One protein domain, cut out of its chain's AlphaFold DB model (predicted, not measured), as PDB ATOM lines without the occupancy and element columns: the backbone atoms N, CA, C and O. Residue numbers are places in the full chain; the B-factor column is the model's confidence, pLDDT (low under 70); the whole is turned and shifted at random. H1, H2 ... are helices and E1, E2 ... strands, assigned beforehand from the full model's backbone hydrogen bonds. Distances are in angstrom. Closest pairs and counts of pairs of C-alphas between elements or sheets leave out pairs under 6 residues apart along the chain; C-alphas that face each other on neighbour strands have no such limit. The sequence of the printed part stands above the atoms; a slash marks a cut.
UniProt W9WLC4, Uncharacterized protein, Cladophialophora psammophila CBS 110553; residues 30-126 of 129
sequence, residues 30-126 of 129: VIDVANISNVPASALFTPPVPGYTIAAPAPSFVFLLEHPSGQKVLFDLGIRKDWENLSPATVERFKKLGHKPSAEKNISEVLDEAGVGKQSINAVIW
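What this domain is: This is residues 30 to 126 of the 129 residues of an uncharacterized protein of Cladophialophora psammophila CBS 110553 (UniProt W9WLC4). A loose, elongated domain with little regular structure has the small sheet E2, E3, E5 and helix H2 toward one end, the strand pair E1 and E4 in the middle, and H1 and the loop of residues 42 to 56 toward the other end. The 97 printed residues hold E1 E2 E3 H1 E4 H2 E5, mixed helices and strands, with only 36 in named elements. The radius of gyration of the C-alphas is 16.1 A; the spans are 50 by 28 by 20 A.

How they stand to each other: E2, residues 62 to 66, and E3, residues 72 to 75, form an antiparallel hairpin, N 65 to O 73 2.8 A. E5, residues 123 to 125, is parallel to E3, N 125 to O 74 2.8 A. H2, residues 107 to 113, is not on this sheet. E1, residues 34 to 37, is antiparallel to E4, residues 100 to 103, N 35 to O 102 2.8 A. H1, residues 88 to 96, is apart from E1. In H1 and H2 every O i to N i+4 pair is within hydrogen-bond range.

Where its parts are: E2 is 13.1 A long and H1 11.9 A. E1 begins at C-alpha 34 (-4.482, 17.923, 42.246); E5 ends at C-alpha 125 (-4.950, 22.219, 59.454).

The domain as a whole: The C-alphas farthest apart, of Pro 50 and Ser 69, are 51.2 A apart. Links E1 to E2 and E3 to H1 are long. The printed part has no cut, and no printed residue is under 70 in pLDDT.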
ATOM      1  N   VAL A  30     -12.895  26.497  47.794       97.75
ATOM      2  CA  VAL A  30     -12.388  25.188  47.362       97.75
ATOM      3  C   VAL A  30     -11.378  25.414  46.246       97.75
ATOM      4  O   VAL A  30     -11.662  26.137  45.294       97.75
ATOM      5  N   ILE A  31     -10.206  24.806  46.375       96.88
ATOM      6  CA  ILE A  31      -9.118  24.892  45.406       96.88
ATOM      7  C   ILE A  31      -8.886  23.489  44.848       96.88
ATOM      8  O   ILE A  31      -8.484  22.576  45.575       96.88
ATOM      9  N   ASP A  32      -9.155  23.330  43.555       94.94
ATOM     10  CA  ASP A  32      -8.861  22.115  42.798       94.94
ATOM     11  C   ASP A  32      -7.472  22.233  42.168       94.94
ATOM     12  O   ASP A  32      -7.271  22.980  41.213       94.94
ATOM     13  N   VAL A  33      -6.489  21.565  42.772       92.62
ATOM     14  CA  VAL A  33      -5.067  21.684  42.398       92.62
ATOM     15  C   VAL A  33      -4.448  20.351  41.983       92.62
ATOM     16  O   VAL A  33      -3.417  20.313  41.311       92.62
ATOM     17  N   ALA A  34      -5.058  19.243  42.394       96.00
ATOM     18  CA  ALA A  34      -4.482  17.923  42.246       96.00
ATOM     19  C   ALA A  34      -5.572  16.859  42.177       96.00
ATOM     20  O   ALA A  34      -6.641  17.008  42.759       96.00
ATOM     21  N   ASN A  35      -5.263  15.737  41.539       96.50
ATOM     22  CA  ASN A  35      -6.126  14.570  41.479       96.50
ATOM     23  C   ASN A  35      -5.333  13.276  41.701       96.50
ATOM     24  O   ASN A  35      -4.105  13.231  41.608       96.50
ATOM     25  N   ILE A  36      -6.060  12.207  42.010       96.00
ATOM     26  CA  ILE A  36      -5.550  10.843  42.016       96.00
ATOM     27  C   ILE A  36      -6.412   9.987  41.098       96.00
ATOM     28  O   ILE A  36      -7.639   9.989  41.179       96.00
ATOM     29  N   SER A  37      -5.760   9.244  40.213       96.75
ATOM     30  CA  SER A  37      -6.424   8.348  39.271       96.75
ATOM     31  C   SER A  37      -5.914   6.914  39.406       96.75
ATOM     32  O   SER A  37      -4.965   6.634  40.146       96.75
ATOM     33  N   ASN A  38      -6.573   5.994  38.697       96.31
ATOM     34  CA  ASN A  38      -6.271   4.562  38.709       96.31
ATOM     35  C   ASN A  38      -6.375   3.921  40.109       96.31
ATOM     36  O   ASN A  38      -5.568   3.076  40.496       96.31
ATOM     37  N   VAL A  39      -7.369   4.356  40.887       95.00
ATOM     38  CA  VAL A  39      -7.689   3.777  42.195       95.00
ATOM     39  C   VAL A  39      -8.607   2.569  41.978       95.00
ATOM     40  O   VAL A  39      -9.672   2.739  41.381       95.00
ATOM     41  N   PRO A  40      -8.253   1.359  42.446       92.31
ATOM     42  CA  PRO A  40      -9.151   0.211  42.383       92.31
ATOM     43  C   PRO A  40     -10.452   0.495  43.135       92.31
ATOM     44  O   PRO A  40     -10.419   0.957  44.274       92.31
ATOM     45  N   ALA A  41     -11.600   0.183  42.536       92.69
ATOM     46  CA  ALA A  41     -12.904   0.407  43.163       92.69
ATOM     47  C   ALA A  41     -13.036  -0.326  44.512       92.69
ATOM     48  O   ALA A  41     -13.632   0.201  45.450       92.69
ATOM     49  N   SER A  42     -12.397  -1.493  44.640       90.25
ATOM     50  CA  SER A  42     -12.324  -2.279  45.879       90.25
ATOM     51  C   SER A  42     -11.588  -1.584  47.029       90.25
ATOM     52  O   SER A  42     -11.757  -1.977  48.179       90.25
ATOM     53  N   ALA A  43     -10.782  -0.554  46.750       88.00
ATOM     54  CA  ALA A  43     -10.144   0.261  47.781       88.00
ATOM     55  C   ALA A  43     -11.099   1.304  48.392       88.00
ATOM     56  O   ALA A  43     -10.782   1.871  49.437       88.00
ATOM     57  N   LEU A  44     -12.238   1.573  47.744       89.62
ATOM     58  CA  LEU A  44     -13.200   2.602  48.148       89.62
ATOM     59  C   LEU A  44     -14.526   2.011  48.627       89.62
ATOM     60  O   LEU A  44     -15.122   2.535  49.566       89.62
ATOM     61  N   PHE A  45     -14.993   0.936  47.988       87.19
ATOM     62  CA  PHE A  45     -16.327   0.392  48.220       87.19
ATOM     63  C   PHE A  45     -16.293  -1.126  48.387       87.19
ATOM     64  O   PHE A  45     -15.548  -1.839  47.713       87.19
ATOM     65  N   THR A  46     -17.155  -1.617  49.273       91.31
ATOM     66  CA  THR A  46     -17.490  -3.033  49.424       91.31
ATOM     67  C   THR A  46     -19.008  -3.148  49.629       91.31
ATOM     68  O   THR A  46     -19.559  -2.317  50.357       91.31
ATOM     69  N   PRO A  47     -19.708  -4.115  48.998       93.38
ATOM     70  CA  PRO A  47     -19.192  -5.172  48.115       93.38
ATOM     71  C   PRO A  47     -18.761  -4.663  46.717       93.38
ATOM     72  O   PRO A  47     -19.092  -3.533  46.354       93.38
ATOM     73  N   PRO A  48     -18.025  -5.470  45.919       93.12
ATOM     74  CA  PRO A  48     -17.665  -5.113  44.546       93.12
ATOM     75  C   PRO A  48     -18.894  -4.854  43.669       93.12
ATOM     76  O   PRO A  48     -19.868  -5.605  43.716       93.12
ATOM     77  N   VAL A  49     -18.818  -3.826  42.823       93.12
ATOM     78  CA  VAL A  49     -19.881  -3.474  41.874       93.12
ATOM     79  C   VAL A  49     -19.526  -4.058  40.496       93.12
ATOM     80  O   VAL A  49     -18.468  -3.714  39.959       93.12
ATOM     81  N   PRO A  50     -20.356  -4.943  39.902       94.12
ATOM     82  CA  PRO A  50     -20.071  -5.536  38.595       94.12
ATOM     83  C   PRO A  50     -19.804  -4.479  37.517       94.12
ATOM     84  O   PRO A  50     -20.557  -3.521  37.375       94.12
ATOM     85  N   GLY A  51     -18.717  -4.651  36.762       94.12
ATOM     86  CA  GLY A  51     -18.305  -3.708  35.713       94.12
ATOM     87  C   GLY A  51     -17.583  -2.447  36.207       94.12
ATOM     88  O   GLY A  51     -17.060  -1.705  35.384       94.12
ATOM     89  N   TYR A  52     -17.481  -2.223  37.522       94.38
ATOM     90  CA  TYR A  52     -16.795  -1.067  38.105       94.38
ATOM     91  C   TYR A  52     -15.548  -1.508  38.879       94.38
ATOM     92  O   TYR A  52     -15.596  -1.825  40.067       94.38
ATOM     93  N   THR A  53     -14.415  -1.572  38.177       94.00
ATOM     94  CA  THR A  53     -13.140  -2.079  38.720       94.00
ATOM     95  C   THR A  53     -12.152  -0.975  39.082       94.00
ATOM     96  O   THR A  53     -11.365  -1.149  40.013       94.00
ATOM     97  N   ILE A  54     -12.212   0.170  38.400       94.69
ATOM     98  CA  ILE A  54     -11.371   1.350  38.630       94.69
ATOM     99  C   ILE A  54     -12.283   2.553  38.848       94.69
ATOM    100  O   ILE A  54     -13.217   2.778  38.081       94.69
ATOM    101  N   ALA A  55     -12.008   3.322  39.896       93.12
ATOM    102  CA  ALA A  55     -12.744   4.536  40.188       93.12
ATOM    103  C   ALA A  55     -12.392   5.667  39.216       93.12
ATOM    104  O   ALA A  55     -11.260   5.763  38.730       93.12
ATOM    105  N   ALA A  56     -13.361   6.553  38.975       93.06
ATOM    106  CA  ALA A  56     -13.103   7.807  38.277       93.06
ATOM    107  C   ALA A  56     -12.000   8.611  39.002       93.06
ATOM    108  O   ALA A  56     -11.883   8.503  40.229       93.06
ATOM    109  N   PRO A  57     -11.190   9.410  38.279       94.69
ATOM    110  CA  PRO A  57     -10.221  10.305  38.901       94.69
ATOM    111  C   PRO A  57     -10.881  11.162  39.984       94.69
ATOM    112  O   PRO A  57     -11.915  11.786  39.746       94.69
ATOM    113  N   ALA A  58     -10.289  11.166  41.175       93.62
ATOM    114  CA  ALA A  58     -10.812  11.877  42.332       93.62
ATOM    115  C   ALA A  58      -9.960  13.122  42.617       93.62
ATOM    116  O   ALA A  58      -8.728  13.016  42.639       93.62
ATOM    117  N   PRO A  59     -10.578  14.288  42.866       95.31
ATOM    118  CA  PRO A  59      -9.844  15.490  43.223       95.31
ATOM    119  C   PRO A  59      -9.275  15.386  44.644       95.31
ATOM    120  O   PRO A  59      -9.864  14.786  45.545       95.31
ATOM    121  N   SER A  60      -8.127  16.020  44.851       94.94
ATOM    122  CA  SER A  60      -7.493  16.235  46.148       94.94
ATOM    123  C   SER A  60      -7.583  17.723  46.475       94.94
ATOM    124  O   SER A  60      -6.647  18.489  46.242       94.94
ATOM    125  N   PHE A  61      -8.759  18.131  46.952       96.06
ATOM    126  CA  PHE A  61      -9.058  19.531  47.233       96.06
ATOM    127  C   PHE A  61      -8.243  20.089  48.398       96.06
ATOM    128  O   PHE A  61      -7.967  19.402  49.383       96.06
ATOM    129  N   VAL A  62      -7.955  21.382  48.295       97.44
ATOM    130  CA  VAL A  62      -7.513  22.231  49.401       97.44
ATOM    131  C   VAL A  62      -8.607  23.242  49.696       97.44
ATOM    132  O   VAL A  62      -9.238  23.756  48.773       97.44
ATOM    133  N   PHE A  63      -8.824  23.561  50.969       97.94
ATOM    134  CA  PHE A  63      -9.772  24.607  51.347       97.94
ATOM    135  C   PHE A  63      -9.029  25.797  51.936       97.94
ATOM    136  O   PHE A  63      -8.294  25.652  52.910       97.94
ATOM    137  N   LEU A  64      -9.248  26.978  51.367       98.44
ATOM    138  CA  LEU A  64      -8.813  28.241  51.948       98.44
ATOM    139  C   LEU A  64      -9.956  28.817  52.785       98.44
ATOM    140  O   LEU A  64     -11.042  29.091  52.272       98.44
ATOM    141  N   LEU A  65      -9.691  28.990  54.074       98.31
ATOM    142  CA  LEU A  65     -10.589  29.576  55.059       98.31
ATOM    143  C   LEU A  65     -10.150  31.016  55.323       98.31
ATOM    144  O   LEU A  65      -9.030  31.243  55.778       98.31
ATOM    145  N   GLU A  66     -11.029  31.980  55.068       98.12
ATOM    146  CA  GLU A  66     -10.782  33.401  55.325       98.12
ATOM    147  C   GLU A  66     -11.688  33.881  56.461       98.12
ATOM    148  O   GLU A  66     -12.918  33.843  56.361       98.12
ATOM    149  N   HIS A  67     -11.070  34.321  57.556       97.62
ATOM    150  CA  HIS A  67     -11.765  34.827  58.733       97.62
ATOM    151  C   HIS A  67     -11.896  36.357  58.684       97.62
ATOM    152  O   HIS A  67     -10.956  37.029  58.252       97.62
ATOM    153  N   PRO A  68     -12.999  36.946  59.190       97.31
ATOM    154  CA  PRO A  68     -13.182  38.401  59.221       97.31
ATOM    155  C   PRO A  68     -12.086  39.191  59.958       97.31
ATOM    156  O   PRO A  68     -11.925  40.379  59.713       97.31
ATOM    157  N   SER A  69     -11.297  38.547  60.829       96.75
ATOM    158  CA  SER A  69     -10.107  39.157  61.459       96.75
ATOM    159  C   SER A  69      -8.930  39.378  60.500       96.75
ATOM    160  O   SER A  69      -7.919  39.944  60.903       96.75
ATOM    161  N   GLY A  70      -9.018  38.887  59.262       96.88
ATOM    162  CA  GLY A  70      -7.931  38.889  58.283       96.88
ATOM    163  C   GLY A  70      -7.074  37.620  58.298       96.88
ATOM    164  O   GLY A  70      -6.239  37.451  57.407       96.88
ATOM    165  N   GLN A  71      -7.292  36.716  59.261       97.94
ATOM    166  CA  GLN A  71      -6.589  35.435  59.305       97.94
ATOM    167  C   GLN A  71      -7.013  34.519  58.153       97.94
ATOM    168  O   GLN A  71      -8.201  34.401  57.839       97.94
ATOM    169  N   LYS A  72      -6.034  33.839  57.558       98.50
ATOM    170  CA  LYS A  72      -6.217  32.837  56.510       98.50
ATOM    171  C   LYS A  72      -5.625  31.507  56.937       98.50
ATOM    172  O   LYS A  72      -4.491  31.443  57.407       98.50
ATOM    173  N   VAL A  73      -6.383  30.438  56.755       98.38
ATOM    174  CA  VAL A  73      -5.975  29.079  57.121       98.38
ATOM    175  C   VAL A  73      -6.226  28.160  55.939       98.38
ATOM    176  O   VAL A  73      -7.258  28.269  55.283       98.38
ATOM    177  N   LEU A  74      -5.294  27.252  55.669       98.12
ATOM    178  CA  LEU A  74      -5.531  26.153  54.737       98.12
ATOM    179  C   LEU A  74      -5.988  24.917  55.505       98.12
ATOM    180  O   LEU A  74      -5.437  24.600  56.558       98.12
ATOM    181  N   PHE A  75      -6.964  24.203  54.964       97.69
ATOM    182  CA  PHE A  75      -7.282  22.842  55.371       97.69
ATOM    183  C   PHE A  75      -6.769  21.880  54.295       97.69
ATOM    184  O   PHE A  75      -7.213  21.953  53.145       97.69
ATOM    185  N   ASP A  76      -5.849  20.996  54.693       96.00
ATOM    186  CA  ASP A  76      -4.996  20.163  53.835       96.00
ATOM    187  C   ASP A  76      -4.164  20.959  52.805       96.00
ATOM    188  O   ASP A  76      -4.289  22.172  52.670       96.00
ATOM    189  N   LEU A  77      -3.265  20.269  52.090       95.25
ATOM    190  CA  LEU A  77      -2.403  20.856  51.045       95.25
ATOM    191  C   LEU A  77      -2.493  20.133  49.690       95.25
ATOM    192  O   LEU A  77      -1.737  20.443  48.771       95.25
ATOM    193  N   GLY A  78      -3.415  19.177  49.554       93.44
ATOM    194  CA  GLY A  78      -3.558  18.385  48.338       93.44
ATOM    195  C   GLY A  78      -2.370  17.443  48.115       93.44
ATOM    196  O   GLY A  78      -1.718  16.998  49.062       93.44
ATOM    197  N   ILE A  79      -2.113  17.098  46.853       94.12
ATOM    198  CA  ILE A  79      -0.954  16.290  46.448       94.12
ATOM    199  C   ILE A  79       0.076  17.228  45.816       94.12
ATOM    200  O   ILE A  79      -0.275  18.057  44.980       94.12
ATOM    201  N   ARG A  80       1.347  17.091  46.205       94.12
ATOM    202  CA  ARG A  80       2.445  17.853  45.597       94.12
ATOM    203  C   ARG A  80       2.674  17.425  44.145       94.12
ATOM    204  O   ARG A  80       2.560  16.243  43.829       94.12
ATOM    205  N   LYS A  81       3.057  18.371  43.288       96.06
ATOM    206  CA  LYS A  81       3.321  18.105  41.862       96.06
ATOM    207  C   LYS A  81       4.475  17.130  41.623       96.06
ATOM    208  O   LYS A  81       4.447  16.377  40.662       96.06
ATOM    209  N   ASP A  82       5.450  17.108  42.527       96.00
ATOM    210  CA  ASP A  82       6.601  16.204  42.527       96.00
ATOM    211  C   ASP A  82       6.420  15.090  43.570       96.00
ATOM    212  O   ASP A  82       7.232  14.900  44.480       96.00
ATOM    213  N   TRP A  83       5.294  14.378  43.496       95.44
ATOM    214  CA  TRP A  83       4.932  13.331  44.458       95.44
ATOM    215  C   TRP A  83       5.957  12.186  44.502       95.44
ATOM    216  O   TRP A  83       6.066  11.498  45.514       95.44
ATOM    217  N   GLU A  84       6.750  12.004  43.449       95.81
ATOM    218  CA  GLU A  84       7.855  11.049  43.379       95.81
ATOM    219  C   GLU A  84       8.988  11.373  44.366       95.81
ATOM    220  O   GLU A  84       9.750  10.479  44.725       95.81
ATOM    221  N   ASN A  85       9.064  12.621  44.843       96.94
ATOM    222  CA  ASN A  85       9.988  13.084  45.883       96.94
ATOM    223  C   ASN A  85       9.411  12.960  47.310       96.94
ATOM    224  O   ASN A  85       9.956  13.528  48.262       96.94
ATOM    225  N   LEU A  86       8.272  12.279  47.488       94.88
ATOM    226  CA  LEU A  86       7.783  11.886  48.816       94.88
ATOM    227  C   LEU A  86       8.690  10.815  49.441       94.88
ATOM    228  O   LEU A  86       9.611  10.298  48.811       94.88
ATOM    229  N   SER A  87       8.419  10.457  50.702       95.50
ATOM    230  CA  SER A  87       9.150   9.371  51.359       95.50
ATOM    231  C   SER A  87       9.079   8.074  50.534       95.50
ATOM    232  O   SER A  87       8.018   7.783  49.963       95.50
ATOM    233  N   PRO A  88      10.151   7.255  50.507       97.25
ATOM    234  CA  PRO A  88      10.183   6.022  49.719       97.25
ATOM    235  C   PRO A  88       8.973   5.118  49.967       97.25
ATOM    236  O   PRO A  88       8.323   4.691  49.020       97.25
ATOM    237  N   ALA A  89       8.577   4.944  51.233       96.38
ATOM    238  CA  ALA A  89       7.405   4.154  51.609       96.38
ATOM    239  C   ALA A  89       6.096   4.651  50.960       96.38
ATOM    240  O   ALA A  89       5.249   3.853  50.558       96.38
ATOM    241  N   THR A  90       5.922   5.969  50.827       93.56
ATOM    242  CA  THR A  90       4.729   6.554  50.195       93.56
ATOM    243  C   THR A  90       4.745   6.334  48.685       93.56
ATOM    244  O   THR A  90       3.748   5.900  48.108       93.56
ATOM    245  N   VAL A  91       5.891   6.586  48.051       96.12
ATOM    246  CA  VAL A  91       6.082   6.405  46.604       96.12
ATOM    247  C   VAL A  91       5.903   4.937  46.213       96.12
ATOM    248  O   VAL A  91       5.192   4.631  45.255       96.12
ATOM    249  N   GLU A  92       6.494   4.015  46.971       96.56
ATOM    250  CA  GLU A  92       6.342   2.571  46.781       96.56
ATOM    251  C   GLU A  92       4.889   2.131  46.920       96.56
ATOM    252  O   GLU A  92       4.404   1.348  46.102       96.56
ATOM    253  N   ARG A  93       4.160   2.667  47.906       93.06
ATOM    254  CA  ARG A  93       2.734   2.379  48.071       93.06
ATOM    255  C   ARG A  93       1.925   2.817  46.852       93.06
ATOM    256  O   ARG A  93       1.112   2.027  46.375       93.06
ATOM    257  N   PHE A  94       2.143   4.026  46.329       93.50
ATOM    258  CA  PHE A  94       1.449   4.477  45.117       93.50
ATOM    259  C   PHE A  94       1.747   3.568  43.924       93.50
ATOM    260  O   PHE A  94       0.812   3.102  43.273       93.50
ATOM    261  N   LYS A  95       3.024   3.233  43.699       93.50
ATOM    262  CA  LYS A  95       3.449   2.333  42.616       93.50
ATOM    263  C   LYS A  95       2.835   0.938  42.749       93.50
ATOM    264  O   LYS A  95       2.262   0.433  41.789       93.50
ATOM    265  N   LYS A  96       2.892   0.337  43.942       93.94
ATOM    266  CA  LYS A  96       2.345  -1.000  44.222       93.94
ATOM    267  C   LYS A  96       0.834  -1.070  43.997       93.94
ATOM    268  O   LYS A  96       0.340  -2.080  43.512       93.94
ATOM    269  N   LEU A  97       0.107  -0.013  44.358       90.62
ATOM    270  CA  LEU A  97      -1.345   0.073  44.173       90.62
ATOM    271  C   LEU A  97      -1.749   0.569  42.776       90.62
ATOM    272  O   LEU A  97      -2.940   0.687  42.492       90.62
ATOM    273  N   GLY A  98      -0.778   0.904  41.921       91.38
ATOM    274  CA  GLY A  98      -1.008   1.470  40.595       91.38
ATOM    275  C   GLY A  98      -1.619   2.872  40.606       91.38
ATOM    276  O   GLY A  98      -2.054   3.337  39.556       91.38
ATOM    277  N   HIS A  99      -1.674   3.551  41.753       94.69
ATOM    278  CA  HIS A  99      -2.243   4.893  41.847       94.69
ATOM    279  C   HIS A  99      -1.409   5.881  41.038       94.69
ATOM    280  O   HIS A  99      -0.179   5.814  41.030       94.69
ATOM    281  N   LYS A 100      -2.089   6.823  40.389       95.19
ATOM    282  CA  LYS A 100      -1.474   7.865  39.566       95.19
ATOM    283  C   LYS A 100      -1.852   9.238  40.122       95.19
ATOM    284  O   LYS A 100      -2.881   9.787  39.717       95.19
ATOM    285  N   PRO A 101      -1.082   9.758  41.094       96.00
ATOM    286  CA  PRO A 101      -1.224  11.131  41.545       96.00
ATOM    287  C   PRO A 101      -0.831  12.101  40.426       96.00
ATOM    288  O   PRO A 101       0.074  11.818  39.642       96.00
ATOM    289  N   SER A 102      -1.512  13.238  40.343       96.06
ATOM    290  CA  SER A 102      -1.226  14.275  39.357       96.06
ATOM    291  C   SER A 102      -1.558  15.648  39.929       96.06
ATOM    292  O   SER A 102      -2.632  15.847  40.494       96.06
ATOM    293  N   ALA A 103      -0.633  16.589  39.782       96.69
ATOM    294  CA  ALA A 103      -0.852  18.001  40.056       96.69
ATOM    295  C   ALA A 103       0.047  18.815  39.123       96.69
ATOM    296  O   ALA A 103       1.201  18.447  38.904       96.69
ATOM    297  N   GLU A 104      -0.468  19.913  38.578       95.88
ATOM    298  CA  GLU A 104       0.326  20.818  37.738       95.88
ATOM    299  C   GLU A 104       1.202  21.741  38.599       95.88
ATOM    300  O   GLU A 104       2.359  22.021  38.281       95.88
ATOM    301  N   LYS A 105       0.650  22.189  39.730       95.88
ATOM    302  CA  LYS A 105       1.245  23.185  40.622       95.88
ATOM    303  C   LYS A 105       1.138  22.728  42.066       95.88
ATOM    304  O   LYS A 105       0.215  22.006  42.435       95.88
ATOM    305  N   ASN A 106       2.061  23.175  42.907       96.44
ATOM    306  CA  ASN A 106       1.861  23.103  44.346       96.44
ATOM    307  C   ASN A 106       0.867  24.182  44.779       96.44
ATOM    308  O   ASN A 106       0.816  25.265  44.194       96.44
ATOM    309  N   ILE A 107       0.142  23.937  45.871       96.25
ATOM    310  CA  ILE A 107      -0.791  24.921  46.436       96.25
ATOM    311  C   ILE A 107      -0.133  26.285  46.699       96.25
ATOM    312  O   ILE A 107      -0.757  27.321  46.501       96.25
ATOM    313  N   SER A 108       1.149  26.311  47.073       96.25
ATOM    314  CA  SER A 108       1.893  27.558  47.266       96.25
ATOM    315  C   SER A 108       1.985  28.404  45.995       96.25
ATOM    316  O   SER A 108       1.906  29.621  46.076       96.25
ATOM    317  N   GLU A 109       2.153  27.764  44.835       97.25
ATOM    318  CA  GLU A 109       2.227  28.444  43.537       97.25
ATOM    319  C   GLU A 109       0.844  28.973  43.146       97.25
ATOM    320  O   GLU A 109       0.723  30.129  42.761       97.25
ATOM    321  N   VAL A 110      -0.209  28.173  43.355       96.75
ATOM    322  CA  VAL A 110      -1.602  28.591  43.113       96.75
ATOM    323  C   VAL A 110      -1.978  29.817  43.954       96.75
ATOM    324  O   VAL A 110      -2.626  30.736  43.458       96.75
ATOM    325  N   LEU A 111      -1.558  29.867  45.222       97.62
ATOM    326  CA  LEU A 111      -1.811  31.014  46.098       97.62
ATOM    327  C   LEU A 111      -1.048  32.268  45.665       97.62
ATOM    328  O   LEU A 111      -1.605  33.366  45.733       97.62
ATOM    329  N   ASP A 112       0.213  32.114  45.256       97.38
ATOM    330  CA  ASP A 112       1.040  33.221  44.771       97.38
ATOM    331  C   ASP A 112       0.437  33.797  43.464       97.38
ATOM    332  O   ASP A 112       0.268  35.009  43.350       97.38
ATOM    333  N   GLU A 113      -0.005  32.946  42.530       96.50
ATOM    334  CA  GLU A 113      -0.647  33.351  41.265       96.50
ATOM    335  C   GLU A 113      -2.016  34.017  41.447       96.50
ATOM    336  O   GLU A 113      -2.352  34.957  40.727       96.50
ATOM    337  N   ALA A 114      -2.802  33.571  42.428       96.00
ATOM    338  CA  ALA A 114      -4.095  34.169  42.755       96.00
ATOM    339  C   ALA A 114      -3.974  35.506  43.519       96.00
ATOM    340  O   ALA A 114      -4.989  36.068  43.934       96.00
ATOM    341  N   GLY A 115      -2.754  35.997  43.767       96.69
ATOM    342  CA  GLY A 115      -2.503  37.223  44.529       96.69
ATOM    343  C   GLY A 115      -2.784  37.100  46.031       96.69
ATOM    344  O   GLY A 115      -2.778  38.105  46.739       96.69
ATOM    345  N   VAL A 116      -3.023  35.885  46.540       96.25
ATOM    346  CA  VAL A 116      -3.202  35.626  47.979       96.25
ATOM    347  C   VAL A 116      -1.845  35.605  48.680       96.25
ATOM    348  O   VAL A 116      -1.708  36.145  49.778       96.25
ATOM    349  N   GLY A 117      -0.843  34.998  48.042       95.94
ATOM    350  CA  GLY A 117       0.512  34.850  48.558       95.94
ATOM    351  C   GLY A 117       0.605  33.839  49.703       95.94
ATOM    352  O   GLY A 117      -0.054  33.986  50.733       95.94
ATOM    353  N   LYS A 118       1.479  32.836  49.588       94.12
ATOM    354  CA  LYS A 118       1.654  31.806  50.636       94.12
ATOM    355  C   LYS A 118       2.039  32.372  52.008       94.12
ATOM    356  O   LYS A 118       1.688  31.793  53.027       94.12
ATOM    357  N   GLN A 119       2.711  33.526  52.032       96.88
ATOM    358  CA  GLN A 119       3.115  34.217  53.262       96.88
ATOM    359  C   GLN A 119       1.932  34.806  54.046       96.88
ATOM    360  O   GLN A 119       2.088  35.153  55.213       96.88
ATOM    361  N   SER A 120       0.754  34.932  53.425       97.25
ATOM    362  CA  SER A 120      -0.453  35.409  54.107       97.25
ATOM    363  C   SER A 120      -1.221  34.298  54.832       97.25
ATOM    364  O   SER A 120      -2.184  34.593  55.541       97.25
ATOM    365  N   ILE A 121      -0.810  33.035  54.666       98.31
ATOM    366  CA  ILE A 121      -1.421  31.881  55.327       98.31
ATOM    367  C   ILE A 121      -0.870  31.761  56.747       98.31
ATOM    368  O   ILE A 121       0.325  31.574  56.955       98.31
ATOM    369  N   ASN A 122      -1.755  31.839  57.736       98.38
ATOM    370  CA  ASN A 122      -1.391  31.817  59.151       98.38
ATOM    371  C   ASN A 122      -1.198  30.403  59.700       98.38
ATOM    372  O   ASN A 122      -0.434  30.216  60.642       98.38
ATOM    373  N   ALA A 123      -1.922  29.422  59.162       97.88
ATOM    374  CA  ALA A 123      -1.859  28.044  59.627       97.88
ATOM    375  C   ALA A 123      -2.304  27.056  58.544       97.88
ATOM    376  O   ALA A 123      -3.030  27.407  57.610       97.88
ATOM    377  N   VAL A 124      -1.903  25.799  58.731       97.25
ATOM    378  CA  VAL A 124      -2.395  24.644  57.978       97.25
ATOM    379  C   VAL A 124      -3.011  23.662  58.967       97.25
ATOM    380  O   VAL A 124      -2.354  23.243  59.921       97.25
ATOM    381  N   ILE A 125      -4.266  23.293  58.740       96.94
ATOM    382  CA  ILE A 125      -4.950  22.219  59.454       96.94
ATOM    383  C   ILE A 125      -4.806  20.954  58.616       96.94
ATOM    384  O   ILE A 125      -5.289  20.896  57.489       96.94
ATOM    385  N   TRP A 126      -4.159  19.938  59.176       93.00
ATOM    386  CA  TRP A 126      -4.014  18.633  58.541       93.00
ATOM    387  C   TRP A 126      -5.153  17.724  58.987       93.00
ATOM    388  O   TRP A 126      -5.313  17.489  60.186       93.00
TER     389      TRP A 126